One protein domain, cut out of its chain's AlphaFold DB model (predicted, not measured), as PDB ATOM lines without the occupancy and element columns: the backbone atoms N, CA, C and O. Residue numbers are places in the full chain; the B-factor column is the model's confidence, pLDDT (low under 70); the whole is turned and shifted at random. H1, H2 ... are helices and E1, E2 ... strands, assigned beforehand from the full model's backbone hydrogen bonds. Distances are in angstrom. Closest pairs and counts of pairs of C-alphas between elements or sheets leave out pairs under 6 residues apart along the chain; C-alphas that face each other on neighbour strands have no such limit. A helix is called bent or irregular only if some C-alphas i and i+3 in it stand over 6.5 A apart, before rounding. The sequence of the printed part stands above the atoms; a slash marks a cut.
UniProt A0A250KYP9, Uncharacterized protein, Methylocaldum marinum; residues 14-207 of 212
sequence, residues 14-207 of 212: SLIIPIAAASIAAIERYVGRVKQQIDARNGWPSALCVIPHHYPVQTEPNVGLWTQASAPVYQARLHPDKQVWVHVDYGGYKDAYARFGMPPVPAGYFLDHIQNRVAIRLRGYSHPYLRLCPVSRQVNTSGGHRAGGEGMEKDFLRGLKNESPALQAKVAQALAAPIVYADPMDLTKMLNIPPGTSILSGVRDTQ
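What this domain is: This is residues 14 to 207 of the 212 residues of an uncharacterized protein of Methylocaldum marinum (UniProt A0A250KYP9). A strongly twisted, branched sheet of seven strands runs through the body and curls round H4, with H1 packed on E2 and E7 and with H9 beside E6. H7 and H8 make a V whose tip, residues 161 to 167, sticks out; H2 and H3 lie toward another end, and H10 packs on H9. The printed part has 194 residues, with ten named helices and seven named strands in the order E1 H1 E2 E3 H2 H3 E4 H4 E5 H5 E6 H6 H7 H8 E7 H9 H10. The class is mixed, helices and strands, and the neighbour strands are antiparallel. The whole is compact, with a radius of gyration of the C-alphas of 16.7 A and spans of 44 by 44 by 31 A.

How they stand to each other: E1, residues 18 to 21, has E6, residues 129 to 136, on one side and E7, residues 179 to 181, on the other side; N 21 and O 129, and N 19 and O 180, are each 2.9 A apart, within hydrogen-bond range. H1, residues 24 to 30, is on the sheet; its closest C-alphas to E2, residues 32 to 39, are those of Glu 28 and Val 34, 6.4 A apart. E2 bends by 63 degrees at residue 35 and forms a hairpin with E3, residues 46 to 52, with N 35 and O 49 2.8 A apart. H2, residues 64 to 67, is close but not clearly touching H3, residues 71 to 78, the closest C-alphas being those of Leu 65 and Ala 71, 6.3 A apart. H3 is only just on the sheet, with 5 pairs of C-alphas within 10 A, and only grazes it, with its residues 77 to 78. E4, residues 83 to 87, has E3 on one side, N 48 and O 85 2.8 A apart, and E6 on the other side, N 86 and O 130 2.9 A apart. The sheet curls round H4, residues 93 to 99, whose closest C-alphas to E3 are those of Ala 47 and Ala 96, 6.5 A apart. E5, residues 109 to 113, is antiparallel to E6 at 157 degrees, with N 112 and O 133 2.9 A apart. The pairing of E6 is staggered, with E1 over its residues 129 to 130, with E4 over its residues 129 to 131 and with E5 over its residues 132 to 136; E1 and E5 lie on one side of E6 and E4 on the other side. H5, residues 117 to 122, touches H7, residues 149 to 162, at a shallow tilt of 10 degrees, the same way; the closest C-alphas are those of Ala 119 and Lys 154, 5.4 A apart. H6, residues 137 to 144, touches H7 only at the corner, with the C-alphas of Gly 144 and Glu 150 5.8 A apart. H8, residues 165 to 175, is close but not clearly touching H7, at a steep tilt of 48 degrees, opposite ways; the closest C-alphas, of Leu 160 and Gln 168, are 6.8 A apart. H9, residues 184 to 190, stands at the sheet's level. H10, residues 201 to 207, touches H9, about perpendicular at 76 degrees, with the closest C-alphas, of Met 185 and Val 203, 5.6 A apart. Every O i to N i+4 pair is within hydrogen-bond range in H1, H3, H4, H5, H6, H8, H9 and H10; H7 has 8 of 10, and H2 is too short for such a pair.

Where its parts are: E1 begins at C-alpha 18, (14.098, -29.271, -16.515). E2 is 18.9 A long, E3 18.3 A and E6 22.0 A. H7 is 20.7 A long and irregular, with C-alphas 158 and 161 7.2 A apart; H8 is 15.1 A. H10 ends at C-alpha 207, (31.220, -24.676, -10.312).

The domain as a whole: The two C-alphas farthest apart, of Asn 42 and Asn 62, are 48.7 A apart. The printed part has no cut, and the link from E3 to H2, 11 residues, is long. The mean pLDDT of the printed part is 88.0; residues 140 to 149 and 195 to 199 are under 70.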
ATOM      1  N   SER A  14      24.299 -30.132 -21.991       92.56
ATOM      2  CA  SER A  14      24.160 -31.341 -21.165       92.56
ATOM      3  C   SER A  14      23.637 -31.111 -19.749       92.56
ATOM      4  O   SER A  14      23.158 -32.058 -19.120       92.56
ATOM      5  N   LEU A  15      23.715 -29.881 -19.241       94.62
ATOM      6  CA  LEU A  15      23.297 -29.500 -17.892       94.62
ATOM      7  C   LEU A  15      22.048 -28.609 -17.876       94.62
ATOM      8  O   LEU A  15      21.565 -28.247 -16.804       94.62
ATOM      9  N   ILE A  16      21.452 -28.326 -19.039       94.38
ATOM     10  CA  ILE A  16      20.159 -27.637 -19.139       94.38
ATOM     11  C   ILE A  16      19.039 -28.640 -18.830       94.38
ATOM     12  O   ILE A  16      18.450 -29.264 -19.714       94.38
ATOM     13  N   ILE A  17      18.759 -28.818 -17.537       95.19
ATOM     14  CA  ILE A  17      17.883 -29.882 -17.035       95.19
ATOM     15  C   ILE A  17      16.564 -29.306 -16.508       95.19
ATOM     16  O   ILE A  17      16.594 -28.511 -15.576       95.19
ATOM     17  N   PRO A  18      15.393 -29.698 -17.046       96.56
ATOM     18  CA  PRO A  18      14.098 -29.271 -16.515       96.56
ATOM     19  C   PRO A  18      13.857 -29.786 -15.089       96.56
ATOM     20  O   PRO A  18      14.052 -30.978 -14.817       96.56
ATOM     21  N   ILE A  19      13.362 -28.910 -14.208       96.62
ATOM     22  CA  ILE A  19      13.082 -29.242 -12.797       96.62
ATOM     23  C   ILE A  19      11.698 -28.803 -12.305       96.62
ATOM     24  O   ILE A  19      11.187 -29.379 -11.345       96.62
ATOM     25  N   ALA A  20      11.087 -27.804 -12.945       97.00
ATOM     26  CA  ALA A  20       9.725 -27.370 -12.654       97.00
ATOM     27  C   ALA A  20       9.010 -26.940 -13.941       97.00
ATOM     28  O   ALA A  20       9.650 -26.501 -14.897       97.00
ATOM     29  N   ALA A  21       7.689 -27.090 -13.978       97.38
ATOM     30  CA  ALA A  21       6.882 -26.816 -15.160       97.38
ATOM     31  C   ALA A  21       5.556 -26.147 -14.795       97.38
ATOM     32  O   ALA A  21       4.930 -26.494 -13.789       97.38
ATOM     33  N   ALA A  22       5.115 -25.223 -15.650       96.38
ATOM     34  CA  ALA A  22       3.855 -24.494 -15.500       96.38
ATOM     35  C   ALA A  22       2.615 -25.385 -15.689       96.38
ATOM     36  O   ALA A  22       1.555 -25.120 -15.128       96.38
ATOM     37  N   SER A  23       2.729 -26.461 -16.474       96.19
ATOM     38  CA  SER A  23       1.611 -27.359 -16.775       96.19
ATOM     39  C   SER A  23       2.077 -28.734 -17.259       96.19
ATOM     40  O   SER A  23       3.231 -28.911 -17.654       96.19
ATOM     41  N   ILE A  24       1.151 -29.698 -17.298       97.00
ATOM     42  CA  ILE A  24       1.378 -31.013 -17.923       97.00
ATOM     43  C   ILE A  24       1.728 -30.847 -19.410       97.00
ATOM     44  O   ILE A  24       2.682 -31.453 -19.884       97.00
ATOM     45  N   ALA A  25       1.044 -29.947 -20.123       97.00
ATOM     46  CA  ALA A  25       1.341 -29.658 -21.527       97.00
ATOM     47  C   ALA A  25       2.771 -29.118 -21.732       97.00
ATOM     48  O   ALA A  25       3.423 -29.434 -22.728       97.00
ATOM     49  N   ALA A  26       3.294 -28.326 -20.786       97.12
ATOM     50  CA  ALA A  26       4.689 -27.889 -20.816       97.12
ATOM     51  C   ALA A  26       5.658 -29.069 -20.617       97.12
ATOM     52  O   ALA A  26       6.655 -29.160 -21.333       97.12
ATOM     53  N   ILE A  27       5.347 -29.996 -19.703       97.81
ATOM     54  CA  ILE A  27       6.125 -31.231 -19.512       97.81
ATOM     55  C   ILE A  27       6.156 -32.046 -20.809       97.81
ATOM     56  O   ILE A  27       7.236 -32.398 -21.279       97.81
ATOM     57  N   GLU A  28       5.002 -32.286 -21.427       97.38
ATOM     58  CA  GLU A  28       4.914 -33.049 -22.678       97.38
ATOM     59  C   GLU A  28       5.712 -32.405 -23.812       97.38
ATOM     60  O   GLU A  28       6.442 -33.081 -24.541       97.38
ATOM     61  N   ARG A  29       5.634 -31.077 -23.926       96.56
ATOM     62  CA  ARG A  29       6.330 -30.329 -24.972       96.56
ATOM     63  C   ARG A  29       7.846 -30.306 -24.793       96.56
ATOM     64  O   ARG A  29       8.565 -30.468 -25.776       96.56
ATOM     65  N   TYR A  30       8.340 -30.072 -23.578       95.75
ATOM     66  CA  TYR A  30       9.756 -29.745 -23.355       95.75
ATOM     67  C   TYR A  30      10.562 -30.845 -22.663       95.75
ATOM     68  O   TYR A  30      11.779 -30.884 -22.830       95.75
ATOM     69  N   VAL A  31       9.912 -31.734 -21.910       96.44
ATOM     70  CA  VAL A  31      10.579 -32.767 -21.104       96.44
ATOM     71  C   VAL A  31      10.440 -34.136 -21.758       96.44
ATOM     72  O   VAL A  31      11.447 -34.782 -22.049       96.44
ATOM     73  N   GLY A  32       9.210 -34.584 -22.002       96.56
ATOM     74  CA  GLY A  32       8.955 -35.926 -22.509       96.56
ATOM     75  C   GLY A  32       7.504 -36.370 -22.383       96.56
ATOM     76  O   GLY A  32       6.679 -35.686 -21.787       96.56
ATOM     77  N   ARG A  33       7.187 -37.549 -22.918       96.88
ATOM     78  CA  ARG A  33       5.825 -38.097 -22.918       96.88
ATOM     79  C   ARG A  33       5.387 -38.498 -21.508       96.88
ATOM     80  O   ARG A  33       6.073 -39.283 -20.849       96.88
ATOM     81  N   VAL A  34       4.195 -38.075 -21.085       97.81
ATOM     82  CA  VAL A  34       3.551 -38.610 -19.877       97.81
ATOM     83  C   VAL A  34       3.107 -40.047 -20.155       97.81
ATOM     84  O   VAL A  34       2.259 -40.313 -21.001       97.81
ATOM     85  N   LYS A  35       3.729 -41.013 -19.479       97.75
ATOM     86  CA  LYS A  35       3.416 -42.443 -19.615       97.75
ATOM     87  C   LYS A  35       2.286 -42.868 -18.686       97.75
ATOM     88  O   LYS A  35       1.509 -43.746 -19.046       97.75
ATOM     89  N   GLN A  36       2.256 -42.316 -17.477       97.31
ATOM     90  CA  GLN A  36       1.249 -42.611 -16.459       97.31
ATOM     91  C   GLN A  36       0.951 -41.340 -15.672       97.31
ATOM     92  O   GLN A  36       1.854 -40.541 -15.426       97.31
ATOM     93  N   GLN A  37      -0.296 -41.203 -15.237       97.00
ATOM     94  CA  GLN A  37      -0.761 -40.130 -14.373       97.00
ATOM     95  C   GLN A  37      -1.577 -40.737 -13.232       97.00
ATOM     96  O   GLN A  37      -2.336 -41.685 -13.433       97.00
ATOM     97  N   ILE A  38      -1.373 -40.223 -12.023       96.12
ATOM     98  CA  ILE A  38      -2.154 -40.567 -10.838       96.12
ATOM     99  C   ILE A  38      -2.748 -39.276 -10.306       96.12
ATOM    100  O   ILE A  38      -2.016 -38.403  -9.838       96.12
ATOM    101  N   ASP A  39      -4.067 -39.184 -10.342       92.94
ATOM    102  CA  ASP A  39      -4.791 -38.053  -9.779       92.94
ATOM    103  C   ASP A  39      -5.107 -38.292  -8.302       92.94
ATOM    104  O   ASP A  39      -5.330 -39.423  -7.853       92.94
ATOM    105  N   ALA A  40      -5.133 -37.211  -7.524       86.81
ATOM    106  CA  ALA A  40      -5.745 -37.224  -6.206       86.81
ATOM    107  C   ALA A  40      -7.254 -37.520  -6.320       86.81
ATOM    108  O   ALA A  40      -7.857 -37.413  -7.387       86.81
ATOM    109  N   ARG A  41      -7.892 -37.871  -5.196       77.62
ATOM    110  CA  ARG A  41      -9.305 -38.307  -5.149       77.62
ATOM    111  C   ARG A  41     -10.306 -37.323  -5.779       77.62
ATOM    112  O   ARG A  41     -11.384 -37.739  -6.176       77.62
ATOM    113  N   ASN A  42      -9.964 -36.042  -5.844       77.75
ATOM    114  CA  ASN A  42     -10.756 -34.943  -6.400       77.75
ATOM    115  C   ASN A  42     -10.293 -34.509  -7.810       77.75
ATOM    116  O   ASN A  42     -10.670 -33.434  -8.263       77.75
ATOM    117  N   GLY A  43      -9.447 -35.297  -8.483       72.56
ATOM    118  CA  GLY A  43      -8.931 -35.007  -9.828       72.56
ATOM    119  C   GLY A  43      -7.745 -34.033  -9.874       72.56
ATOM    120  O   GLY A  43      -7.120 -33.889 -10.918       72.56
ATOM    121  N   TRP A  44      -7.401 -33.381  -8.757       79.06
ATOM    122  CA  TRP A  44      -6.249 -32.482  -8.640       79.06
ATOM    123  C   TRP A  44      -5.863 -32.297  -7.167       79.06
ATOM    124  O   TRP A  44      -6.744 -32.014  -6.356       79.06
ATOM    125  N   PRO A  45      -4.586 -32.381  -6.767       84.50
ATOM    126  CA  PRO A  45      -3.360 -32.434  -7.576       84.50
ATOM    127  C   PRO A  45      -3.049 -33.807  -8.203       84.50
ATOM    128  O   PRO A  45      -3.641 -34.807  -7.809       84.50
ATOM    129  N   SER A  46      -2.078 -33.879  -9.123       91.62
ATOM    130  CA  SER A  46      -1.647 -35.132  -9.768       91.62
ATOM    131  C   SER A  46      -0.135 -35.393  -9.686       91.62
ATOM    132  O   SER A  46       0.677 -34.495  -9.440       91.62
ATOM    133  N   ALA A  47       0.233 -36.658  -9.889       97.25
ATOM    134  CA  ALA A  47       1.594 -37.138 -10.098       97.25
ATOM    135  C   ALA A  47       1.726 -37.756 -11.494       97.25
ATOM    136  O   ALA A  47       0.781 -38.357 -12.000       97.25
ATOM    137  N   LEU A  48       2.911 -37.655 -12.093       98.38
ATOM    138  CA  LEU A  48       3.192 -38.038 -13.474       98.38
ATOM    139  C   LEU A  48       4.465 -38.885 -13.544       98.38
ATOM    140  O   LEU A  48       5.494 -38.530 -12.963       98.38
ATOM    141  N   CYS A  49       4.413 -39.964 -14.317       98.31
ATOM    142  CA  CYS A  49       5.590 -40.675 -14.801       98.31
ATOM    143  C   CYS A  49       5.888 -40.201 -16.219       98.31
ATOM    144  O   CYS A  49       5.076 -40.399 -17.124       98.31
ATOM    145  N   VAL A  50       7.052 -39.594 -16.412       98.31
ATOM    146  CA  VAL A  50       7.472 -38.993 -17.679       98.31
ATOM    147  C   VAL A  50       8.617 -39.811 -18.260       98.31
ATOM    148  O   VAL A  50       9.590 -40.099 -17.564       98.31
ATOM    149  N   ILE A  51       8.499 -40.178 -19.534       97.25
ATOM    150  CA  ILE A  51       9.601 -40.727 -20.330       97.25
ATOM    151  C   ILE A  51      10.212 -39.554 -21.088       97.25
ATOM    152  O   ILE A  51       9.502 -38.987 -21.926       97.25
ATOM    153  N   PRO A  52      11.462 -39.151 -20.796       95.25
ATOM    154  CA  PRO A  52      12.086 -38.032 -21.485       95.25
ATOM    155  C   PRO A  52      12.095 -38.235 -22.997       95.25
ATOM    156  O   PRO A  52      12.133 -39.365 -23.491       95.25
ATOM    157  N   HIS A  53      12.069 -37.135 -23.742       92.31
ATOM    158  CA  HIS A  53      12.303 -37.196 -25.181       92.31
ATOM    159  C   HIS A  53      13.650 -37.870 -25.456       92.31
ATOM    160  O   HIS A  53      14.635 -37.584 -24.775       92.31
ATOM    161  N   HIS A  54      13.689 -38.757 -26.454       77.19
ATOM    162  CA  HIS A  54      14.901 -39.468 -26.865       77.19
ATOM    163  C   HIS A  54      15.875 -38.510 -27.565       77.19
ATOM    164  O   HIS A  54      16.017 -38.513 -28.787       77.19
ATOM    165  N   TYR A  55      16.537 -37.670 -26.778       75.38
ATOM    166  CA  TYR A  55      17.694 -36.901 -27.203       75.38
ATOM    167  C   TYR A  55      18.946 -37.587 -26.657       75.38
ATOM    168  O   TYR A  55      18.962 -37.943 -25.476       75.38
ATOM    169  N   PRO A  56      19.990 -37.800 -27.478       74.06
ATOM    170  CA  PRO A  56      21.254 -38.291 -26.958       74.06
ATOM    171  C   PRO A  56      21.746 -37.317 -25.888       74.06
ATOM    172  O   PRO A  56      21.774 -36.103 -26.115       74.06
ATOM    173  N   VAL A  57      22.101 -37.855 -24.719       77.75
ATOM    174  CA  VAL A  57      22.728 -37.055 -23.668       77.75
ATOM    175  C   VAL A  57      24.025 -36.515 -24.245       77.75
ATOM    176  O   VAL A  57      24.904 -37.278 -24.639       77.75
ATOM    177  N   GLN A  58      24.112 -35.194 -24.343       83.38
ATOM    178  CA  GLN A  58      25.358 -34.546 -24.706       83.38
ATOM    179  C   GLN A  58      26.312 -34.684 -23.519       83.38
ATOM    180  O   GLN A  58      25.896 -34.577 -22.369       83.38
ATOM    181  N   THR A  59      27.574 -34.976 -23.797       87.00
ATOM    182  CA  THR A  59      28.646 -34.983 -22.800       87.00
ATOM    183  C   THR A  59      29.788 -34.169 -23.382       87.00
ATOM    184  O   THR A  59      30.726 -34.716 -23.966       87.00
ATOM    185  N   GLU A  60      29.641 -32.846 -23.346       92.06
ATOM    186  CA  GLU A  60      30.620 -31.920 -23.903       92.06
ATOM    187  C   GLU A  60      31.998 -32.170 -23.255       92.06
ATOM    188  O   GLU A  60      32.096 -32.171 -22.025       92.06
ATOM    189  N   PRO A  61      33.073 -32.379 -24.042       88.75
ATOM    190  CA  PRO A  61      34.383 -32.767 -23.506       88.75
ATOM    191  C   PRO A  61      35.017 -31.756 -22.543       88.75
ATOM    192  O   PRO A  61      35.873 -32.120 -21.743       88.75
ATOM    193  N   ASN A  62      34.625 -30.485 -22.636       89.69
ATOM    194  CA  ASN A  62      35.115 -29.393 -21.797       89.69
ATOM    195  C   ASN A  62      34.303 -29.199 -20.507       89.69
ATOM    196  O   ASN A  62      34.636 -28.325 -19.717       89.69
ATOM    197  N   VAL A  63      33.256 -29.992 -20.268       93.88
ATOM    198  CA  VAL A  63      32.480 -29.927 -19.024       93.88
ATOM    199  C   VAL A  63      33.087 -30.892 -18.013       93.88
ATOM    200  O   VAL A  63      33.030 -32.112 -18.181       93.88
ATOM    201  N   GLY A  64      33.662 -30.341 -16.940       93.44
ATOM    202  CA  GLY A  64      34.422 -31.095 -15.939       93.44
ATOM    203  C   GLY A  64      33.648 -32.242 -15.281       93.44
ATOM    204  O   GLY A  64      34.257 -33.225 -14.864       93.44
ATOM    205  N   LEU A  65      32.313 -32.168 -15.224       94.88
ATOM    206  CA  LEU A  65      31.453 -33.244 -14.723       94.88
ATOM    207  C   LEU A  65      31.613 -34.547 -15.522       94.88
ATOM    208  O   LEU A  65      31.589 -35.631 -14.935       94.88
ATOM    209  N   TRP A  66      31.785 -34.447 -16.844       95.00
ATOM    210  CA  TRP A  66      31.821 -35.597 -17.752       95.00
ATOM    211  C   TRP A  66      33.198 -36.242 -17.878       95.00
ATOM    212  O   TRP A  66      33.303 -37.358 -18.376       95.00
ATOM    213  N   THR A  67      34.241 -35.584 -17.375       92.88
ATOM    214  CA  THR A  67      35.607 -36.129 -17.337       92.88
ATOM    215  C   THR A  67      35.897 -36.913 -16.054       92.88
ATOM    216  O   THR A  67      36.927 -37.577 -15.950       92.88
ATOM    217  N   GLN A  68      34.990 -36.873 -15.071       92.56
ATOM    218  CA  GLN A  68      35.131 -37.607 -13.815       92.56
ATOM    219  C   GLN A  68      34.915 -39.111 -14.012       92.56
ATOM    220  O   GLN A  68      34.041 -39.534 -14.765       92.56
ATOM    221  N   ALA A  69      35.592 -39.932 -13.203       93.62
ATOM    222  CA  ALA A  69      35.312 -41.370 -13.136       93.62
ATOM    223  C   ALA A  69      33.837 -41.674 -12.782       93.62
ATOM    224  O   ALA A  69      33.275 -42.675 -13.222       93.62
ATOM    225  N   SER A  70      33.188 -40.781 -12.028       92.44
ATOM    226  CA  SER A  70      31.774 -40.880 -11.640       92.44
ATOM    227  C   SER A  70      30.785 -40.394 -12.712       92.44
ATOM    228  O   SER A  70      29.578 -40.426 -12.462       92.44
ATOM    229  N   ALA A  71      31.244 -39.958 -13.892       93.81
ATOM    230  CA  ALA A  71      30.386 -39.419 -14.951       93.81
ATOM    231  C   ALA A  71      29.191 -40.329 -15.319       93.81
ATOM    232  O   ALA A  71      28.079 -39.802 -15.401       93.81
ATOM    233  N   PRO A  72      29.326 -41.671 -15.427       93.38
ATOM    234  CA  PRO A  72      28.177 -42.543 -15.694       93.38
ATOM    235  C   PRO A  72      27.096 -42.483 -14.604       93.38
ATOM    236  O   PRO A  72      25.901 -42.494 -14.898       93.38
ATOM    237  N   VAL A  73      27.503 -42.369 -13.334       92.50
ATOM    238  CA  VAL A  73      26.576 -42.232 -12.200       92.50
ATOM    239  C   VAL A  73      25.862 -40.884 -12.262       92.50
ATOM    240  O   VAL A  73      24.649 -40.817 -12.066       92.50
ATOM    241  N   TYR A  74      26.587 -39.808 -12.565       93.75
ATOM    242  CA  TYR A  74      26.010 -38.471 -12.707       93.75
ATOM    243  C   TYR A  74      25.035 -38.394 -13.878       93.75
ATOM    244  O   TYR A  74      23.924 -37.893 -13.710       93.75
ATOM    245  N   GLN A  75      25.391 -38.979 -15.020       94.06
ATOM    246  CA  GLN A  75      24.515 -39.070 -16.179       94.06
ATOM    247  C   GLN A  75      23.212 -39.799 -15.837       94.06
ATOM    248  O   GLN A  75      22.140 -39.263 -16.105       94.06
ATOM    249  N   ALA A  76      23.276 -40.957 -15.172       92.25
ATOM    250  CA  ALA A  76      22.081 -41.706 -14.773       92.25
ATOM    251  C   ALA A  76      21.163 -40.921 -13.814       92.25
ATOM    252  O   ALA A  76      19.945 -41.101 -13.826       92.25
ATOM    253  N   ARG A  77      21.725 -40.038 -12.978       92.81
ATOM    254  CA  ARG A  77      20.952 -39.188 -12.054       92.81
ATOM    255  C   ARG A  77      20.322 -37.983 -12.750       92.81
ATOM    256  O   ARG A  77      19.167 -37.646 -12.483       92.81
ATOM    257  N   LEU A  78      21.083 -37.323 -13.618       94.62
ATOM    258  CA  LEU A  78      20.675 -36.106 -14.314       94.62
ATOM    259  C   LEU A  78      19.704 -36.404 -15.469       94.62
ATOM    260  O   LEU A  78      18.675 -35.729 -15.597       94.62
ATOM    261  N   HIS A  79      19.956 -37.492 -16.200       94.25
ATOM    262  CA  HIS A  79      19.242 -37.922 -17.406       94.25
ATOM    263  C   HIS A  79      18.669 -39.350 -17.281       94.25
ATOM    264  O   HIS A  79      19.043 -40.230 -18.053       94.25
ATOM    265  N   PRO A  80      17.779 -39.626 -16.308       93.56
ATOM    266  CA  PRO A  80      17.200 -40.955 -16.135       93.56
ATOM    267  C   PRO A  80      16.139 -41.255 -17.204       93.56
ATOM    268  O   PRO A  80      15.363 -40.371 -17.568       93.56
ATOM    269  N   ASP A  81      15.998 -42.526 -17.593       93.69
ATOM    270  CA  ASP A  81      15.001 -42.992 -18.581       93.69
ATOM    271  C   ASP A  81      13.537 -42.774 -18.153       93.69
ATOM    272  O   ASP A  81      12.612 -42.798 -18.968       93.69
ATOM    273  N   LYS A  82      13.307 -42.589 -16.848       95.88
ATOM    274  CA  LYS A  82      12.015 -42.231 -16.257       95.88
ATOM    275  C   LYS A  82      12.203 -41.110 -15.253       95.88
ATOM    276  O   LYS A  82      13.096 -41.158 -14.408       95.88
ATOM    277  N   GLN A  83      11.295 -40.149 -15.281       97.19
ATOM    278  CA  GLN A  83      11.217 -39.071 -14.306       97.19
ATOM    279  C   GLN A  83       9.861 -39.097 -13.610       97.19
ATOM    280  O   GLN A  83       8.846 -39.439 -14.218       97.19
ATOM    281  N   VAL A  84       9.839 -38.705 -12.338       98.00
ATOM    282  CA  VAL A  84       8.593 -38.484 -11.603       98.00
ATOM    283  C   VAL A  84       8.427 -36.997 -11.366       98.00
ATOM    284  O   VAL A  84       9.314 -36.349 -10.811       98.00
ATOM    285  N   TRP A  85       7.285 -36.480 -11.796       98.31
ATOM    286  CA  TRP A  85       6.885 -35.090 -11.630       98.31
ATOM    287  C   TRP A  85       5.611 -35.054 -10.806       98.31
ATOM    288  O   TRP A  85       4.702 -35.847 -11.039       98.31
ATOM    289  N   VAL A  86       5.531 -34.162  -9.827       97.25
ATOM    290  CA  VAL A  86       4.357 -34.057  -8.960       97.25
ATOM    291  C   VAL A  86       3.934 -32.619  -8.820       97.25
ATOM    292  O   VAL A  86       4.771 -31.723  -8.725       97.25
ATOM    293  N   HIS A  87       2.631 -32.392  -8.786       96.38
ATOM    294  CA  HIS A  87       2.120 -31.103  -8.366       96.38
ATOM    295  C   HIS A  87       2.585 -30.802  -6.927       96.38
ATOM    296  O   HIS A  87       2.625 -31.693  -6.081       96.38
ATOM    297  N   VAL A  88       2.900 -29.546  -6.626       93.62
ATOM    298  CA  VAL A  88       3.513 -29.084  -5.366       93.62
ATOM    299  C   VAL A  88       2.704 -29.426  -4.101       93.62
ATOM    300  O   VAL A  88       3.249 -29.529  -2.997       93.62
ATOM    301  N   ASP A  89       1.397 -29.631  -4.266       93.25
ATOM    302  CA  ASP A  89       0.457 -30.026  -3.208       93.25
ATOM    303  C   ASP A  89       0.128 -31.527  -3.194       93.25
ATOM    304  O   ASP A  89      -0.647 -31.987  -2.356       93.25
ATOM    305  N   TYR A  90       0.712 -32.325  -4.092       93.31
ATOM    306  CA  TYR A  90       0.483 -33.765  -4.137       93.31
ATOM    307  C   TYR A  90       1.211 -34.474  -2.986       93.31
ATOM    308  O   TYR A  90       2.410 -34.749  -3.041       93.31
ATOM    309  N   GLY A  91       0.478 -34.800  -1.918       90.19
ATOM    310  CA  GLY A  91       1.046 -35.428  -0.718       90.19
ATOM    311  C   GLY A  91       1.495 -36.886  -0.898       90.19
ATOM    312  O   GLY A  91       2.421 -37.327  -0.223       90.19
ATOM    313  N   GLY A  92       0.885 -37.629  -1.827       92.25
ATOM    314  CA  GLY A  92       1.113 -39.068  -2.034       92.25
ATOM    315  C   GLY A  92       2.311 -39.414  -2.923       92.25
ATOM    316  O   GLY A  92       2.310 -40.461  -3.570       92.25
ATOM    317  N   TYR A  93       3.303 -38.526  -3.050       93.31
ATOM    318  CA  TYR A  93       4.351 -38.644  -4.072       93.31
ATOM    319  C   TYR A  93       5.241 -39.887  -3.909       93.31
ATOM    320  O   TYR A  93       5.698 -40.440  -4.907       93.31
ATOM    321  N   LYS A  94       5.452 -40.371  -2.676       93.56
ATOM    322  CA  LYS A  94       6.199 -41.616  -2.411       93.56
ATOM    323  C   LYS A  94       5.463 -42.841  -2.954       93.56
ATOM    324  O   LYS A  94       6.067 -43.669  -3.631       93.56
ATOM    325  N   ASP A  95       4.156 -42.906  -2.720       94.25
ATOM    326  CA  ASP A  95       3.315 -43.997  -3.208       94.25
ATOM    327  C   ASP A  95       3.191 -43.945  -4.732       94.25
ATOM    328  O   ASP A  95       3.281 -44.972  -5.398       94.25
ATOM    329  N   ALA A  96       3.046 -42.744  -5.305       95.75
ATOM    330  CA  ALA A  96       3.047 -42.564  -6.754       95.75
ATOM    331  C   ALA A  96       4.365 -43.036  -7.384       95.75
ATOM    332  O   ALA A  96       4.339 -43.785  -8.356       95.75
ATOM    333  N   TYR A  97       5.508 -42.671  -6.797       96.44
ATOM    334  CA  TYR A  97       6.829 -43.106  -7.253       96.44
ATOM    335  C   TYR A  97       6.948 -44.638  -7.292       96.44
ATOM    336  O   TYR A  97       7.376 -45.195  -8.304       96.44
ATOM    337  N   ALA A  98       6.492 -45.331  -6.244       95.62
ATOM    338  CA  ALA A  98       6.449 -46.793  -6.224       95.62
ATOM    339  C   ALA A  98       5.484 -47.363  -7.285       95.62
ATOM    340  O   ALA A  98       5.850 -48.266  -8.036       95.62
ATOM    341  N   ARG A  99       4.273 -46.802  -7.405       96.38
ATOM    342  CA  ARG A  99       3.250 -47.235  -8.378       96.38
ATOM    343  C   ARG A  99       3.675 -47.049  -9.834       96.38
ATOM    344  O   ARG A  99       3.277 -47.841 -10.680       96.38
ATOM    345  N   PHE A 100       4.512 -46.057 -10.123       97.38
ATOM    346  CA  PHE A 100       5.117 -45.856 -11.442       97.38
ATOM    347  C   PHE A 100       6.200 -46.892 -11.793       97.38
ATOM    348  O   PHE A 100       6.751 -46.872 -12.901       97.38
ATOM    349  N   GLY A 101       6.511 -47.815 -10.874       96.25
ATOM    350  CA  GLY A 101       7.533 -48.839 -11.065       96.25
ATOM    351  C   GLY A 101       8.931 -48.233 -11.143       96.25
ATOM    352  O   GLY A 101       9.740 -48.644 -11.981       96.25
ATOM    353  N   MET A 102       9.182 -47.197 -10.341       96.19
ATOM    354  CA  MET A 102      10.514 -46.625 -10.180       96.19
ATOM    355  C   MET A 102      11.368 -47.516  -9.264       96.19
ATOM    356  O   MET A 102      10.816 -48.175  -8.378       96.19
ATOM    357  N   PRO A 103      12.705 -47.532  -9.426       93.38
ATOM    358  CA  PRO A 103      13.587 -48.283  -8.537       93.38
ATOM    359  C   PRO A 103      13.402 -47.864  -7.071       93.38
ATOM    360  O   PRO A 103      13.263 -46.661  -6.822       93.38
ATOM    361  N   PRO A 104      13.435 -48.802  -6.105       92.31
ATOM    362  CA  PRO A 104      13.336 -48.474  -4.688       92.31
ATOM    363  C   PRO A 104      14.343 -47.396  -4.278       92.31
ATOM    364  O   PRO A 104      15.506 -47.429  -4.685       92.31
ATOM    365  N   VAL A 105      13.904 -46.441  -3.456       91.12
ATOM    366  CA  VAL A 105      14.802 -45.428  -2.887       91.12
ATOM    367  C   VAL A 105      15.768 -46.132  -1.921       91.12
ATOM    368  O   VAL A 105      15.287 -46.801  -1.002       91.12
ATOM    369  N   PRO A 106      17.100 -46.017  -2.098       89.00
ATOM    370  CA  PRO A 106      18.061 -46.719  -1.248       89.00
ATOM    371  C   PRO A 106      17.944 -46.340   0.234       89.00
ATOM    372  O   PRO A 106      17.523 -45.234   0.582       89.00
ATOM    373  N   ALA A 107      18.375 -47.235   1.126       88.62
ATOM    374  CA  ALA A 107      18.429 -46.940   2.555       88.62
ATOM    375  C   ALA A 107      19.275 -45.679   2.826       88.62
ATOM    376  O   ALA A 107      20.357 -45.508   2.267       88.62
ATOM    377  N   GLY A 108      18.767 -44.773   3.668       86.06
ATOM    378  CA  GLY A 108      19.412 -43.483   3.956       86.06
ATOM    379  C   GLY A 108      19.132 -42.366   2.940       86.06
ATOM    380  O   GLY A 108      19.549 -41.225   3.168       86.06
ATOM    381  N   TYR A 109      18.392 -42.660   1.865       90.75
ATOM    382  CA  TYR A 109      17.914 -41.684   0.888       90.75
ATOM    383  C   TYR A 109      16.432 -41.354   1.100       90.75
ATOM    384  O   TYR A 109      15.666 -42.101   1.709       90.75
ATOM    385  N   PHE A 110      16.033 -40.204   0.573       88.69
ATOM    386  CA  PHE A 110      14.690 -39.654   0.611       88.69
ATOM    387  C   PHE A 110      14.339 -39.164  -0.783       88.69
ATOM    388  O   PHE A 110      15.183 -38.632  -1.497       88.69
ATOM    389  N   LEU A 111      13.082 -39.338  -1.164       91.81
ATOM    390  CA  LEU A 111      12.559 -38.709  -2.363       91.81
ATOM    391  C   LEU A 111      12.228 -37.255  -2.033       91.81
ATOM    392  O   LEU A 111      11.427 -37.014  -1.128       91.81
ATOM    393  N   ASP A 112      12.848 -36.321  -2.741       91.00
ATOM    394  CA  ASP A 112      12.680 -34.890  -2.509       91.00
ATOM    395  C   ASP A 112      12.308 -34.147  -3.795       91.00
ATOM    396  O   ASP A 112      12.572 -34.619  -4.904       91.00
ATOM    397  N   HIS A 113      11.687 -32.980  -3.637       92.81
ATOM    398  CA  HIS A 113      11.419 -32.056  -4.733       92.81
ATOM    399  C   HIS A 113      12.714 -31.315  -5.037       92.81
ATOM    400  O   HIS A 113      13.347 -30.808  -4.114       92.81
ATOM    401  N   ILE A 114      13.126 -31.248  -6.305       92.12
ATOM    402  CA  ILE A 114      14.346 -30.506  -6.655       92.12
ATOM    403  C   ILE A 114      14.167 -29.036  -6.253       92.12
ATOM    404  O   ILE A 114      14.909 -28.550  -5.405       92.12
ATOM    405  N   GLN A 115      13.091 -28.407  -6.732       89.69
ATOM    406  CA  GLN A 115      12.674 -27.064  -6.327       89.69
ATOM    407  C   GLN A 115      11.883 -27.057  -5.017       89.69
ATOM    408  O   GLN A 115      11.083 -27.955  -4.735       89.69
ATOM    409  N   ASN A 116      12.048 -25.992  -4.229       86.75
ATOM    410  CA  ASN A 116      11.382 -25.875  -2.938       86.75
ATOM    411  C   ASN A 116       9.872 -25.606  -3.093       86.75
ATOM    412  O   ASN A 116       9.437 -24.575  -3.609       86.75
ATOM    413  N   ARG A 117       9.041 -26.489  -2.526       88.81
ATOM    414  CA  ARG A 117       7.571 -26.367  -2.574       88.81
ATOM    415  C   ARG A 117       7.025 -25.041  -2.026       88.81
ATOM    416  O   ARG A 117       6.004 -24.550  -2.489       88.81
ATOM    417  N   VAL A 118       7.663 -24.471  -1.002       86.94
ATOM    418  CA  VAL A 118       7.226 -23.215  -0.373       86.94
ATOM    419  C   VAL A 118       7.534 -22.039  -1.289       86.94
ATOM    420  O   VAL A 118       6.682 -21.169  -1.434       86.94
ATOM    421  N   ALA A 119       8.701 -22.033  -1.938       86.25
ATOM    422  CA  ALA A 119       9.056 -21.009  -2.916       86.25
ATOM    423  C   ALA A 119       8.051 -20.973  -4.078       86.25
ATOM    424  O   ALA A 119       7.553 -19.910  -4.441       86.25
ATOM    425  N   ILE A 120       7.649 -22.139  -4.585       89.19
ATOM    426  CA  ILE A 120       6.651 -22.253  -5.659       89.19
ATOM    427  C   ILE A 120       5.279 -21.718  -5.233       89.19
ATOM    428  O   ILE A 120       4.640 -20.986  -5.991       89.19
ATOM    429  N   ARG A 121       4.843 -22.004  -4.000       88.94
ATOM    430  CA  ARG A 121       3.613 -21.416  -3.442       88.94
ATOM    431  C   ARG A 121       3.714 -19.895  -3.300       88.94
ATOM    432  O   ARG A 121       2.764 -19.195  -3.631       88.94
ATOM    433  N   LEU A 122       4.864 -19.376  -2.858       86.12
ATOM    434  CA  LEU A 122       5.113 -17.928  -2.753       86.12
ATOM    435  C   LEU A 122       5.138 -17.234  -4.123       86.12
ATOM    436  O   LEU A 122       4.748 -16.077  -4.223       86.12
ATOM    437  N   ARG A 123       5.527 -17.950  -5.182       87.19
ATOM    438  CA  ARG A 123       5.453 -17.503  -6.583       87.19
ATOM    439  C   ARG A 123       4.061 -17.701  -7.207       87.19
ATOM    440  O   ARG A 123       3.944 -17.701  -8.429       87.19
ATOM    441  N   GLY A 124       3.023 -17.926  -6.395       88.06
ATOM    442  CA  GLY A 124       1.641 -18.057  -6.861       88.06
ATOM    443  C   GLY A 124       1.390 -19.281  -7.741       88.06
ATOM    444  O   GLY A 124       0.566 -19.205  -8.643       88.06
ATOM    445  N   TYR A 125       2.097 -20.393  -7.502       92.12
ATOM    446  CA  TYR A 125       1.976 -21.626  -8.295       92.12
ATOM    447  C   TYR A 125       2.349 -21.456  -9.775       92.12
ATOM    448  O   TYR A 125       1.801 -22.149 -10.623       92.12
ATOM    449  N   SER A 126       3.302 -20.573 -10.100       92.50
ATOM    450  CA  SER A 126       3.750 -20.367 -11.490       92.50
ATOM    451  C   SER A 126       4.240 -21.649 -12.174       92.50
ATOM    452  O   SER A 126       3.996 -21.847 -13.358       92.50
ATOM    453  N   HIS A 127       4.900 -22.536 -11.420       95.81
ATOM    454  CA  HIS A 127       5.426 -23.816 -11.902       95.81
ATOM    455  C   HIS A 127       5.070 -24.939 -10.933       95.81
ATOM    456  O   HIS A 127       5.917 -25.389 -10.161       95.81
ATOM    457  N   PRO A 128       3.801 -25.361 -10.889       95.88
ATOM    458  CA  PRO A 128       3.336 -26.191  -9.800       95.88
ATOM    459  C   PRO A 128       3.802 -27.642  -9.919       95.88
ATOM    460  O   PRO A 128       3.775 -28.350  -8.920       95.88
ATOM    461  N   TYR A 129       4.231 -28.102 -11.097       97.56
ATOM    462  CA  TYR A 129       4.747 -29.455 -11.271       97.56
ATOM    463  C   TYR A 129       6.254 -29.474 -11.063       97.56
ATOM    464  O   TYR A 129       6.992 -28.855 -11.824       97.56
ATOM    465  N   LEU A 130       6.708 -30.208 -10.052       97.50
ATOM    466  CA  LEU A 130       8.102 -30.290  -9.636       97.50
ATOM    467  C   LEU A 130       8.647 -31.687  -9.900       97.50
ATOM    468  O   LEU A 130       8.007 -32.690  -9.571       97.50
ATOM    469  N   ARG A 131       9.852 -31.755 -10.457       97.69
ATOM    470  CA  ARG A 131      10.580 -33.008 -10.625       97.69
ATOM    471  C   ARG A 131      11.097 -33.493  -9.272       97.69
ATOM    472  O   ARG A 131      11.639 -32.724  -8.473       97.69
ATOM    473  N   LEU A 132      10.949 -34.791  -9.037       96.06
ATOM    474  CA  LEU A 132      11.484 -35.462  -7.863       96.06
ATOM    475  C   LEU A 132      12.870 -36.046  -8.135       96.06
ATOM    476  O   LEU A 132      13.166 -36.493  -9.247       96.06
ATOM    477  N   CYS A 133      13.698 -36.111  -7.095       94.25
ATOM    478  CA  CYS A 133      14.969 -36.826  -7.126       94.25
ATOM    479  C   CYS A 133      15.263 -37.523  -5.782       94.25
ATOM    480  O   CYS A 133      14.926 -36.989  -4.722       94.25
ATOM    481  N   PRO A 134      15.875 -38.723  -5.786       92.56
ATOM    482  CA  PRO A 134      16.374 -39.341  -4.562       92.56
ATOM    483  C   PRO A 134      17.639 -38.631  -4.058       92.56
ATOM    484  O   PRO A 134      18.649 -38.594  -4.761       92.56
ATOM    485  N   VAL A 135      17.627 -38.137  -2.824       90.25
ATOM    486  CA  VAL A 135      18.766 -37.472  -2.164       90.25
ATOM    487  C   VAL A 135      19.040 -38.086  -0.796       90.25
ATOM    488  O   VAL A 135      18.140 -38.589  -0.130       90.25
ATOM    489  N   SER A 136      20.291 -38.067  -0.359       87.88
ATOM    490  CA  SER A 136      20.688 -38.510   0.976       87.88
ATOM    491  C   SER A 136      20.177 -37.551   2.054       87.88
ATOM    492  O   SER A 136      19.876 -36.381   1.791       87.88
ATOM    493  N   ARG A 137      20.122 -38.029   3.306       80.12
ATOM    494  CA  ARG A 137      19.740 -37.189   4.458       80.12
ATOM    495  C   ARG A 137      20.555 -35.895   4.539       80.12
ATOM    496  O   ARG A 137      19.986 -34.849   4.828       80.12
ATOM    497  N   GLN A 138      21.859 -35.986   4.280       76.69
ATOM    498  CA  GLN A 138      22.805 -34.881   4.424       76.69
ATOM    499  C   GLN A 138      22.462 -33.712   3.492       76.69
ATOM    500  O   GLN A 138      22.409 -32.568   3.945       76.69
ATOM    501  N   VAL A 139      22.147 -34.008   2.225       75.19
ATOM    502  CA  VAL A 139      21.739 -33.007   1.226       75.19
ATOM    503  C   VAL A 139      20.433 -32.318   1.624       75.19
ATOM    504  O   VAL A 139      20.352 -31.089   1.596       75.19
ATOM    505  N   ASN A 140      19.439 -33.097   2.060       65.69
ATOM    506  CA  ASN A 140      18.139 -32.573   2.487       65.69
ATOM    507  C   ASN A 140      18.274 -31.612   3.685       65.69
ATOM    508  O   ASN A 140      17.669 -30.543   3.717       65.69
ATOM    509  N   THR A 141      19.118 -31.956   4.663       58.62
ATOM    510  CA  THR A 141      19.344 -31.098   5.834       58.62
ATOM    511  C   THR A 141      20.094 -29.813   5.494       58.62
ATOM    512  O   THR A 141      19.695 -28.753   5.965       58.62
ATOM    513  N   SER A 142      21.136 -29.862   4.654       56.31
ATOM    514  CA  SER A 142      21.958 -28.678   4.366       56.31
ATOM    515  C   SER A 142      21.223 -27.627   3.528       56.31
ATOM    516  O   SER A 142      21.337 -26.438   3.814       56.31
ATOM    517  N   GLY A 143      20.428 -28.056   2.536       55.19
ATOM    518  CA  GLY A 143      19.683 -27.145   1.657       55.19
ATOM    519  C   GLY A 143      18.490 -26.461   2.336       55.19
ATOM    520  O   GLY A 143      18.205 -25.300   2.046       55.19
ATOM    521  N   GLY A 144      17.832 -27.151   3.275       53.75
ATOM    522  CA  GLY A 144      16.602 -26.689   3.929       53.75
ATOM    523  C   GLY A 144      16.786 -25.696   5.088       53.75
ATOM    524  O   GLY A 144      15.796 -25.109   5.543       53.75
ATOM    525  N   HIS A 145      18.017 -25.484   5.576       55.31
ATOM    526  CA  HIS A 145      18.301 -24.499   6.627       55.31
ATOM    527  C   HIS A 145      17.920 -23.076   6.188       55.31
ATOM    528  O   HIS A 145      18.003 -22.723   5.017       55.31
ATOM    529  N   ARG A 146      17.545 -22.214   7.147       53.41
ATOM    530  CA  ARG A 146      17.177 -20.807   6.880       53.41
ATOM    531  C   ARG A 146      18.292 -20.015   6.176       53.41
ATOM    532  O   ARG A 146      17.987 -19.122   5.404       53.41
ATOM    533  N   ALA A 147      19.550 -20.389   6.414       51.66
ATOM    534  CA  ALA A 147      20.736 -19.836   5.756       51.66
ATOM    535  C   ALA A 147      21.253 -20.684   4.570       51.66
ATOM    536  O   ALA A 147      22.307 -20.381   4.027       51.66
ATOM    537  N   GLY A 148      20.566 -21.769   4.200       58.81
ATOM    538  CA  GLY A 148      20.834 -22.520   2.970       58.81
ATOM    539  C   GLY A 148      20.131 -21.877   1.770       58.81
ATOM    540  O   GLY A 148      19.296 -20.986   1.941       58.81
ATOM    541  N   GLY A 149      20.440 -22.339   0.555       62.69
ATOM    542  CA  GLY A 149      19.925 -21.740  -0.684       62.69
ATOM    543  C   GLY A 149      18.396 -21.667  -0.740       62.69
ATOM    544  O   GLY A 149      17.844 -20.608  -1.029       62.69
ATOM    545  N   GLU A 150      17.698 -22.730  -0.318       72.12
ATOM    546  CA  GLU A 150      16.228 -22.730  -0.279       72.12
ATOM    547  C   GLU A 150      15.687 -21.745   0.774       72.12
ATOM    548  O   GLU A 150      14.608 -21.178   0.620       72.12
ATOM    549  N   GLY A 151      16.418 -21.545   1.877       71.38
ATOM    550  CA  GLY A 151      16.109 -20.568   2.921       71.38
ATOM    551  C   GLY A 151      16.167 -19.129   2.414       71.38
ATOM    552  O   GLY A 151      15.184 -18.398   2.554       71.38
ATOM    553  N   MET A 152      17.281 -18.772   1.770       74.69
ATOM    554  CA  MET A 152      17.504 -17.447   1.186       74.69
ATOM    555  C   MET A 152      16.469 -17.119   0.108       74.69
ATOM    556  O   MET A 152      15.923 -16.017   0.093       74.69
ATOM    557  N   GLU A 153      16.130 -18.091  -0.740       81.38
ATOM    558  CA  GLU A 153      15.103 -17.925  -1.767       81.38
ATOM    559  C   GLU A 153      13.730 -17.591  -1.159       81.38
ATOM    560  O   GLU A 153      13.062 -16.647  -1.586       81.38
ATOM    561  N   LYS A 154      13.301 -18.331  -0.128       82.19
ATOM    562  CA  LYS A 154      12.017 -18.074   0.549       82.19
ATOM    563  C   LYS A 154      11.967 -16.672   1.150       82.19
ATOM    564  O   LYS A 154      10.922 -16.028   1.087       82.19
ATOM    565  N   ASP A 155      13.060 -16.222   1.758       81.62
ATOM    566  CA  ASP A 155      13.119 -14.905   2.394       81.62
ATOM    567  C   ASP A 155      13.112 -13.780   1.346       81.62
ATOM    568  O   ASP A 155      12.344 -12.827   1.501       81.62
ATOM    569  N   PHE A 156      13.819 -13.947   0.223       83.56
ATOM    570  CA  PHE A 156      13.719 -13.048  -0.931       83.56
ATOM    571  C   PHE A 156      12.281 -12.957  -1.468       83.56
ATOM    572  O   PHE A 156      11.728 -11.865  -1.596       83.56
ATOM    573  N   LEU A 157      11.625 -14.096  -1.716       84.56
ATOM    574  CA  LEU A 157      10.263 -14.124  -2.265       84.56
ATOM    575  C   LEU A 157       9.227 -13.492  -1.326       84.56
ATOM    576  O   LEU A 157       8.289 -12.846  -1.786       84.56
ATOM    577  N   ARG A 158       9.395 -13.638  -0.006       86.00
ATOM    578  CA  ARG A 158       8.547 -12.950   0.986       86.00
ATOM    579  C   ARG A 158       8.749 -11.435   0.970       86.00
ATOM    580  O   ARG A 158       7.792 -10.699   1.217       86.00
ATOM    581  N   GLY A 159       9.977 -10.987   0.709       85.06
ATOM    582  CA  GLY A 159      10.351  -9.577   0.611       85.06
ATOM    583  C   GLY A 159       9.987  -8.923  -0.722       85.06
ATOM    584  O   GLY A 159       9.817  -7.710  -0.753       85.06
ATOM    585  N   LEU A 160       9.782  -9.705  -1.789       86.25
ATOM    586  CA  LEU A 160       9.631  -9.222  -3.168       86.25
ATOM    587  C   LEU A 160       8.560  -8.134  -3.352       86.25
ATOM    588  O   LEU A 160       8.735  -7.226  -4.157       86.25
ATOM    589  N   LYS A 161       7.467  -8.179  -2.584       84.25
ATOM    590  CA  LYS A 161       6.413  -7.147  -2.621       84.25
ATOM    591  C   LYS A 161       6.895  -5.744  -2.219       84.25
ATOM    592  O   LYS A 161       6.253  -4.762  -2.570       84.25
ATOM    593  N   ASN A 162       7.995  -5.665  -1.471       88.00
ATOM    594  CA  ASN A 162       8.609  -4.425  -1.001       88.00
ATOM    595  C   ASN A 162       9.779  -3.983  -1.900       88.00
ATOM    596  O   ASN A 162      10.379  -2.942  -1.648       88.00
ATOM    597  N   GLU A 163      10.125  -4.771  -2.920       91.12
ATOM    598  CA  GLU A 163      11.204  -4.466  -3.857       91.12
ATOM    599  C   GLU A 163      10.758  -3.500  -4.957       91.12
ATOM    600  O   GLU A 163       9.565  -3.287  -5.186       91.12
ATOM    601  N   SER A 164      11.724  -2.944  -5.694       90.31
ATOM    602  CA  SER A 164      11.441  -2.025  -6.803       90.31
ATOM    603  C   SER A 164      10.521  -2.645  -7.877       90.31
ATOM    604  O   SER A 164      10.666  -3.829  -8.203       90.31
ATOM    605  N   PRO A 165       9.642  -1.852  -8.528       91.19
ATOM    606  CA  PRO A 165       8.799  -2.339  -9.626       91.19
ATOM    607  C   PRO A 165       9.597  -2.976 -10.771       91.19
ATOM    608  O   PRO A 165       9.162  -3.956 -11.371       91.19
ATOM    609  N   ALA A 166      10.801  -2.463 -11.043       91.50
ATOM    610  CA  ALA A 166      11.698  -3.020 -12.049       91.50
ATOM    611  C   ALA A 166      12.155  -4.447 -11.700       91.50
ATOM    612  O   ALA A 166      12.204  -5.309 -12.578       91.50
ATOM    613  N   LEU A 167      12.469  -4.722 -10.427       87.12
ATOM    614  CA  LEU A 167      12.827  -6.071  -9.984       87.12
ATOM    615  C   LEU A 167      11.614  -7.005 -10.017       87.12
ATOM    616  O   LEU A 167      11.727  -8.127 -10.507       87.12
ATOM    617  N   GLN A 168      10.445  -6.533  -9.577       86.31
ATOM    618  CA  GLN A 168       9.206  -7.311  -9.651       86.31
ATOM    619  C   GLN A 168       8.870  -7.704 -11.101       86.31
ATOM    620  O   GLN A 168       8.552  -8.862 -11.363       86.31
ATOM    621  N   ALA A 169       9.025  -6.779 -12.056       87.81
ATOM    622  CA  ALA A 169       8.821  -7.045 -13.480       87.81
ATOM    623  C   ALA A 169       9.820  -8.075 -14.034       87.81
ATOM    624  O   ALA A 169       9.422  -8.978 -14.770       87.81
ATOM    625  N   LYS A 170      11.100  -7.997 -13.642       86.12
ATOM    626  CA  LYS A 170      12.110  -9.004 -14.013       86.12
ATOM    627  C   LYS A 170      11.759 -10.389 -13.477       86.12
ATOM    628  O   LYS A 170      11.873 -11.370 -14.210       86.12
ATOM    629  N   VAL A 171      11.303 -10.479 -12.227       85.69
ATOM    630  CA  VAL A 171      10.853 -11.754 -11.651       85.69
ATOM    631  C   VAL A 171       9.626 -12.268 -12.402       85.69
ATOM    632  O   VAL A 171       9.616 -13.423 -12.803       85.69
ATOM    633  N   ALA A 172       8.628 -11.424 -12.671       86.31
ATOM    634  CA  ALA A 172       7.446 -11.819 -13.436       86.31
ATOM    635  C   ALA A 172       7.808 -12.340 -14.838       86.31
ATOM    636  O   ALA A 172       7.286 -13.368 -15.263       86.31
ATOM    637  N   GLN A 173       8.750 -11.688 -15.524       85.69
ATOM    638  CA  GLN A 173       9.266 -12.145 -16.813       85.69
ATOM    639  C   GLN A 173       9.954 -13.512 -16.701       85.69
ATOM    640  O   GLN A 173       9.694 -14.392 -17.517       85.69
ATOM    641  N   ALA A 174      10.790 -13.719 -15.679       81.69
ATOM    642  CA  ALA A 174      11.438 -15.009 -15.437       81.69
ATOM    643  C   ALA A 174      10.420 -16.122 -15.122       81.69
ATOM    644  O   ALA A 174      10.614 -17.271 -15.514       81.69
ATOM    645  N   LEU A 175       9.311 -15.785 -14.457       86.50
ATOM    646  CA  LEU A 175       8.221 -16.717 -14.154       86.50
ATOM    647  C   LEU A 175       7.279 -16.981 -15.343       86.50
ATOM    648  O   LEU A 175       6.432 -17.863 -15.231       86.50
ATOM    649  N   ALA A 176       7.405 -16.247 -16.453       89.12
ATOM    650  CA  ALA A 176       6.564 -16.424 -17.641       89.12
ATOM    651  C   ALA A 176       7.021 -17.582 -18.543       89.12
ATOM    652  O   ALA A 176       6.267 -18.026 -19.413       89.12
ATOM    653  N   ALA A 177       8.255 -18.066 -18.370       93.44
ATOM    654  CA  ALA A 177       8.729 -19.251 -19.070       93.44
ATOM    655  C   ALA A 177       7.883 -20.480 -18.672       93.44
ATOM    656  O   ALA A 177       7.435 -20.566 -17.538       93.44
ATOM    657  N   PRO A 178       7.653 -21.455 -19.568       95.88
ATOM    658  CA  PRO A 178       6.848 -22.636 -19.236       95.88
ATOM    659  C   PRO A 178       7.616 -23.699 -18.426       95.88
ATOM    660  O   PRO A 178       6.998 -24.626 -17.895       95.88
ATOM    661  N   ILE A 179       8.950 -23.599 -18.379       96.62
ATOM    662  CA  ILE A 179       9.868 -24.532 -17.720       96.62
ATOM    663  C   ILE A 179      10.898 -23.735 -16.920       96.62
ATOM    664  O   ILE A 179      11.475 -22.779 -17.437       96.62
ATOM    665  N   VAL A 180      11.186 -24.202 -15.706       95.19
ATOM    666  CA  VAL A 180      12.386 -23.826 -14.949       95.19
ATOM    667  C   VAL A 180      13.444 -24.902 -15.162       95.19
ATOM    668  O   VAL A 180      13.163 -26.098 -15.009       95.19
ATOM    669  N   TYR A 181      14.653 -24.468 -15.510       95.69
ATOM    670  CA  TYR A 181      15.835 -25.318 -15.604       95.69
ATOM    671  C   TYR A 181      16.658 -25.252 -14.314       95.69
ATOM    672  O   TYR A 181      16.615 -24.246 -13.613       95.69
ATOM    673  N   ALA A 182      17.389 -26.329 -14.029       95.00
ATOM    674  CA  ALA A 182      18.338 -26.430 -12.928       95.00
ATOM    675  C   ALA A 182      19.346 -25.290 -12.956       95.00
ATOM    676  O   ALA A 182      20.024 -25.082 -13.961       95.00
ATOM    677  N   ASP A 183      19.446 -24.579 -11.838       92.81
ATOM    678  CA  ASP A 183      20.605 -23.751 -11.549       92.81
ATOM    679  C   ASP A 183      21.745 -24.618 -10.953       92.81
ATOM    680  O   ASP A 183      21.565 -25.816 -10.692       92.81
ATOM    681  N   PRO A 184      22.947 -24.061 -10.723       92.00
ATOM    682  CA  PRO A 184      24.042 -24.807 -10.102       92.00
ATOM    683  C   PRO A 184      23.712 -25.421  -8.729       92.00
ATOM    684  O   PRO A 184      24.241 -26.482  -8.387       92.00
ATOM    685  N   MET A 185      22.845 -24.798  -7.928       89.19
ATOM    686  CA  MET A 185      22.429 -25.349  -6.637       89.19
ATOM    687  C   MET A 185      21.537 -26.581  -6.832       89.19
ATOM    688  O   MET A 185      21.768 -27.612  -6.191       89.19
ATOM    689  N   ASP A 186      20.562 -26.499  -7.737       92.44
ATOM    690  CA  ASP A 186      19.701 -27.621  -8.106       92.44
ATOM    691  C   ASP A 186      20.537 -28.792  -8.639       92.44
ATOM    692  O   ASP A 186      20.364 -29.925  -8.187       92.44
ATOM    693  N   LEU A 187      21.497 -28.532  -9.536       94.50
ATOM    694  CA  LEU A 187      22.410 -29.556 -10.060       94.50
ATOM    695  C   LEU A 187      23.210 -30.228  -8.941       94.50
ATOM    696  O   LEU A 187      23.265 -31.456  -8.873       94.50
ATOM    697  N   THR A 188      23.766 -29.443  -8.016       92.44
ATOM    698  CA  THR A 188      24.493 -29.947  -6.839       92.44
ATOM    699  C   THR A 188      23.622 -30.912  -6.026       92.44
ATOM    700  O   THR A 188      24.038 -32.035  -5.714       92.44
ATOM    701  N   LYS A 189      22.366 -30.527  -5.759       90.75
ATOM    702  CA  LYS A 189      21.372 -31.366  -5.072       90.75
ATOM    703  C   LYS A 189      21.060 -32.640  -5.860       90.75
ATOM    704  O   LYS A 189      21.065 -33.733  -5.290       90.75
ATOM    705  N   MET A 190      20.829 -32.530  -7.167       93.75
ATOM    706  CA  MET A 190      20.526 -33.666  -8.045       93.75
ATOM    707  C   MET A 190      21.681 -34.675  -8.113       93.75
ATOM    708  O   MET A 190      21.438 -35.887  -8.146       93.75
ATOM    709  N   LEU A 191      22.927 -34.204  -8.038       93.06
ATOM    710  CA  LEU A 191      24.133 -35.030  -7.926       93.06
ATOM    711  C   LEU A 191      24.328 -35.655  -6.536       93.06
ATOM    712  O   LEU A 191      25.255 -36.438  -6.348       93.06
ATOM    713  N   ASN A 192      23.428 -35.380  -5.585       89.81
ATOM    714  CA  ASN A 192      23.525 -35.805  -4.189       89.81
ATOM    715  C   ASN A 192      24.792 -35.289  -3.490       89.81
ATOM    716  O   ASN A 192      25.316 -35.932  -2.580       89.81
ATOM    717  N   ILE A 193      25.267 -34.117  -3.900       86.81
ATOM    718  CA  ILE A 193      26.348 -33.408  -3.229       86.81
ATOM    719  C   ILE A 193      25.691 -32.463  -2.216       86.81
ATOM    720  O   ILE A 193      24.776 -31.723  -2.585       86.81
ATOM    721  N   PRO A 194      26.081 -32.478  -0.930       80.31
ATOM    722  CA  PRO A 194      25.553 -31.522   0.032       80.31
ATOM    723  C   PRO A 194      25.921 -30.099  -0.408       80.31
ATOM    724  O   PRO A 194      27.111 -29.787  -0.454       80.31
ATOM    725  N   PRO A 195      24.952 -29.211  -0.704       68.25
ATOM    726  CA  PRO A 195      25.258 -27.853  -1.160       68.25
ATOM    727  C   PRO A 195      26.035 -27.030  -0.121       68.25
ATOM    728  O   PRO A 195      26.669 -26.042  -0.475       68.25
ATOM    729  N   GLY A 196      26.029 -27.446   1.148       65.31
ATOM    730  CA  GLY A 196      26.558 -26.682   2.274       65.31
ATOM    731  C   GLY A 196      25.481 -25.805   2.919       65.31
ATOM    732  O   GLY A 196      24.325 -25.816   2.504       65.31
ATOM    733  N   THR A 197      25.855 -25.091   3.982       63.66
ATOM    734  CA  THR A 197      24.984 -24.145   4.702       63.66
ATOM    735  C   THR A 197      25.253 -22.707   4.229       63.66
ATOM    736  O   THR A 197      25.180 -22.450   3.033       63.66
ATOM    737  N   SER A 198      25.593 -21.769   5.118       55.09
ATOM    738  CA  SER A 198      25.653 -20.320   4.849       55.09
ATOM    739  C   SER A 198      26.611 -19.882   3.734       55.09
ATOM    740  O   SER A 198      26.407 -18.821   3.159       55.09
ATOM    741  N   ILE A 199      27.646 -20.671   3.424       60.41
ATOM    742  CA  ILE A 199      28.650 -20.344   2.390       60.41
ATOM    743  C   ILE A 199      28.417 -21.154   1.097       60.41
ATOM    744  O   ILE A 199      29.115 -20.950   0.110       60.41
ATOM    745  N   LEU A 200      27.431 -22.066   1.081       73.25
ATOM    746  CA  LEU A 200      27.126 -22.954  -0.053       73.25
ATOM    747  C   LEU A 200      28.385 -23.572  -0.692       73.25
ATOM    748  O   LEU A 200      28.542 -23.592  -1.913       73.25
ATOM    749  N   SER A 201      29.318 -24.046   0.144       72.94
ATOM    750  CA  SER A 201      30.631 -24.521  -0.308       72.94
ATOM    751  C   SER A 201      30.524 -25.638  -1.340       72.94
ATOM    752  O   SER A 201      31.287 -25.638  -2.294       72.94
ATOM    753  N   GLY A 202      29.532 -26.526  -1.215       73.31
ATOM    754  CA  GLY A 202      29.279 -27.562  -2.214       73.31
ATOM    755  C   GLY A 202      28.953 -26.970  -3.581       73.31
ATOM    756  O   GLY A 202      29.521 -27.402  -4.574       73.31
ATOM    757  N   VAL A 203      28.124 -25.921  -3.634       77.44
ATOM    758  CA  VAL A 203      27.802 -25.234  -4.896       77.44
ATOM    759  C   VAL A 203      29.051 -24.584  -5.483       77.44
ATOM    760  O   VAL A 203      29.339 -24.790  -6.659       77.44
ATOM    761  N   ARG A 204      29.826 -23.852  -4.669       82.31
ATOM    762  CA  ARG A 204      31.098 -23.241  -5.096       82.31
ATOM    763  C   ARG A 204      32.051 -24.287  -5.674       82.31
ATOM    764  O   ARG A 204      32.573 -24.091  -6.765       82.31
ATOM    765  N   ASP A 205      32.254 -25.385  -4.958       84.12
ATOM    766  CA  ASP A 205      33.229 -26.412  -5.323       84.12
ATOM    767  C   ASP A 205      32.782 -27.185  -6.582       84.12
ATOM    768  O   ASP A 205      33.616 -27.652  -7.353       84.12
ATOM    769  N   THR A 206      31.473 -27.252  -6.854       87.31
ATOM    770  CA  THR A 206      30.931 -27.841  -8.092       87.31
ATOM    771  C   THR A 206      30.929 -26.912  -9.308       87.31
ATOM    772  O   THR A 206      30.720 -27.402 -10.415       87.31
ATOM    773  N   GLN A 207      31.201 -25.607  -9.167       90.19
ATOM    774  CA  GLN A 207      31.220 -24.676 -10.312       90.19
ATOM    775  C   GLN A 207      32.176 -25.151 -11.417       90.19
ATOM    776  O   GLN A 207      31.789 -25.195 -12.581       90.19
TER     777      GLN A 207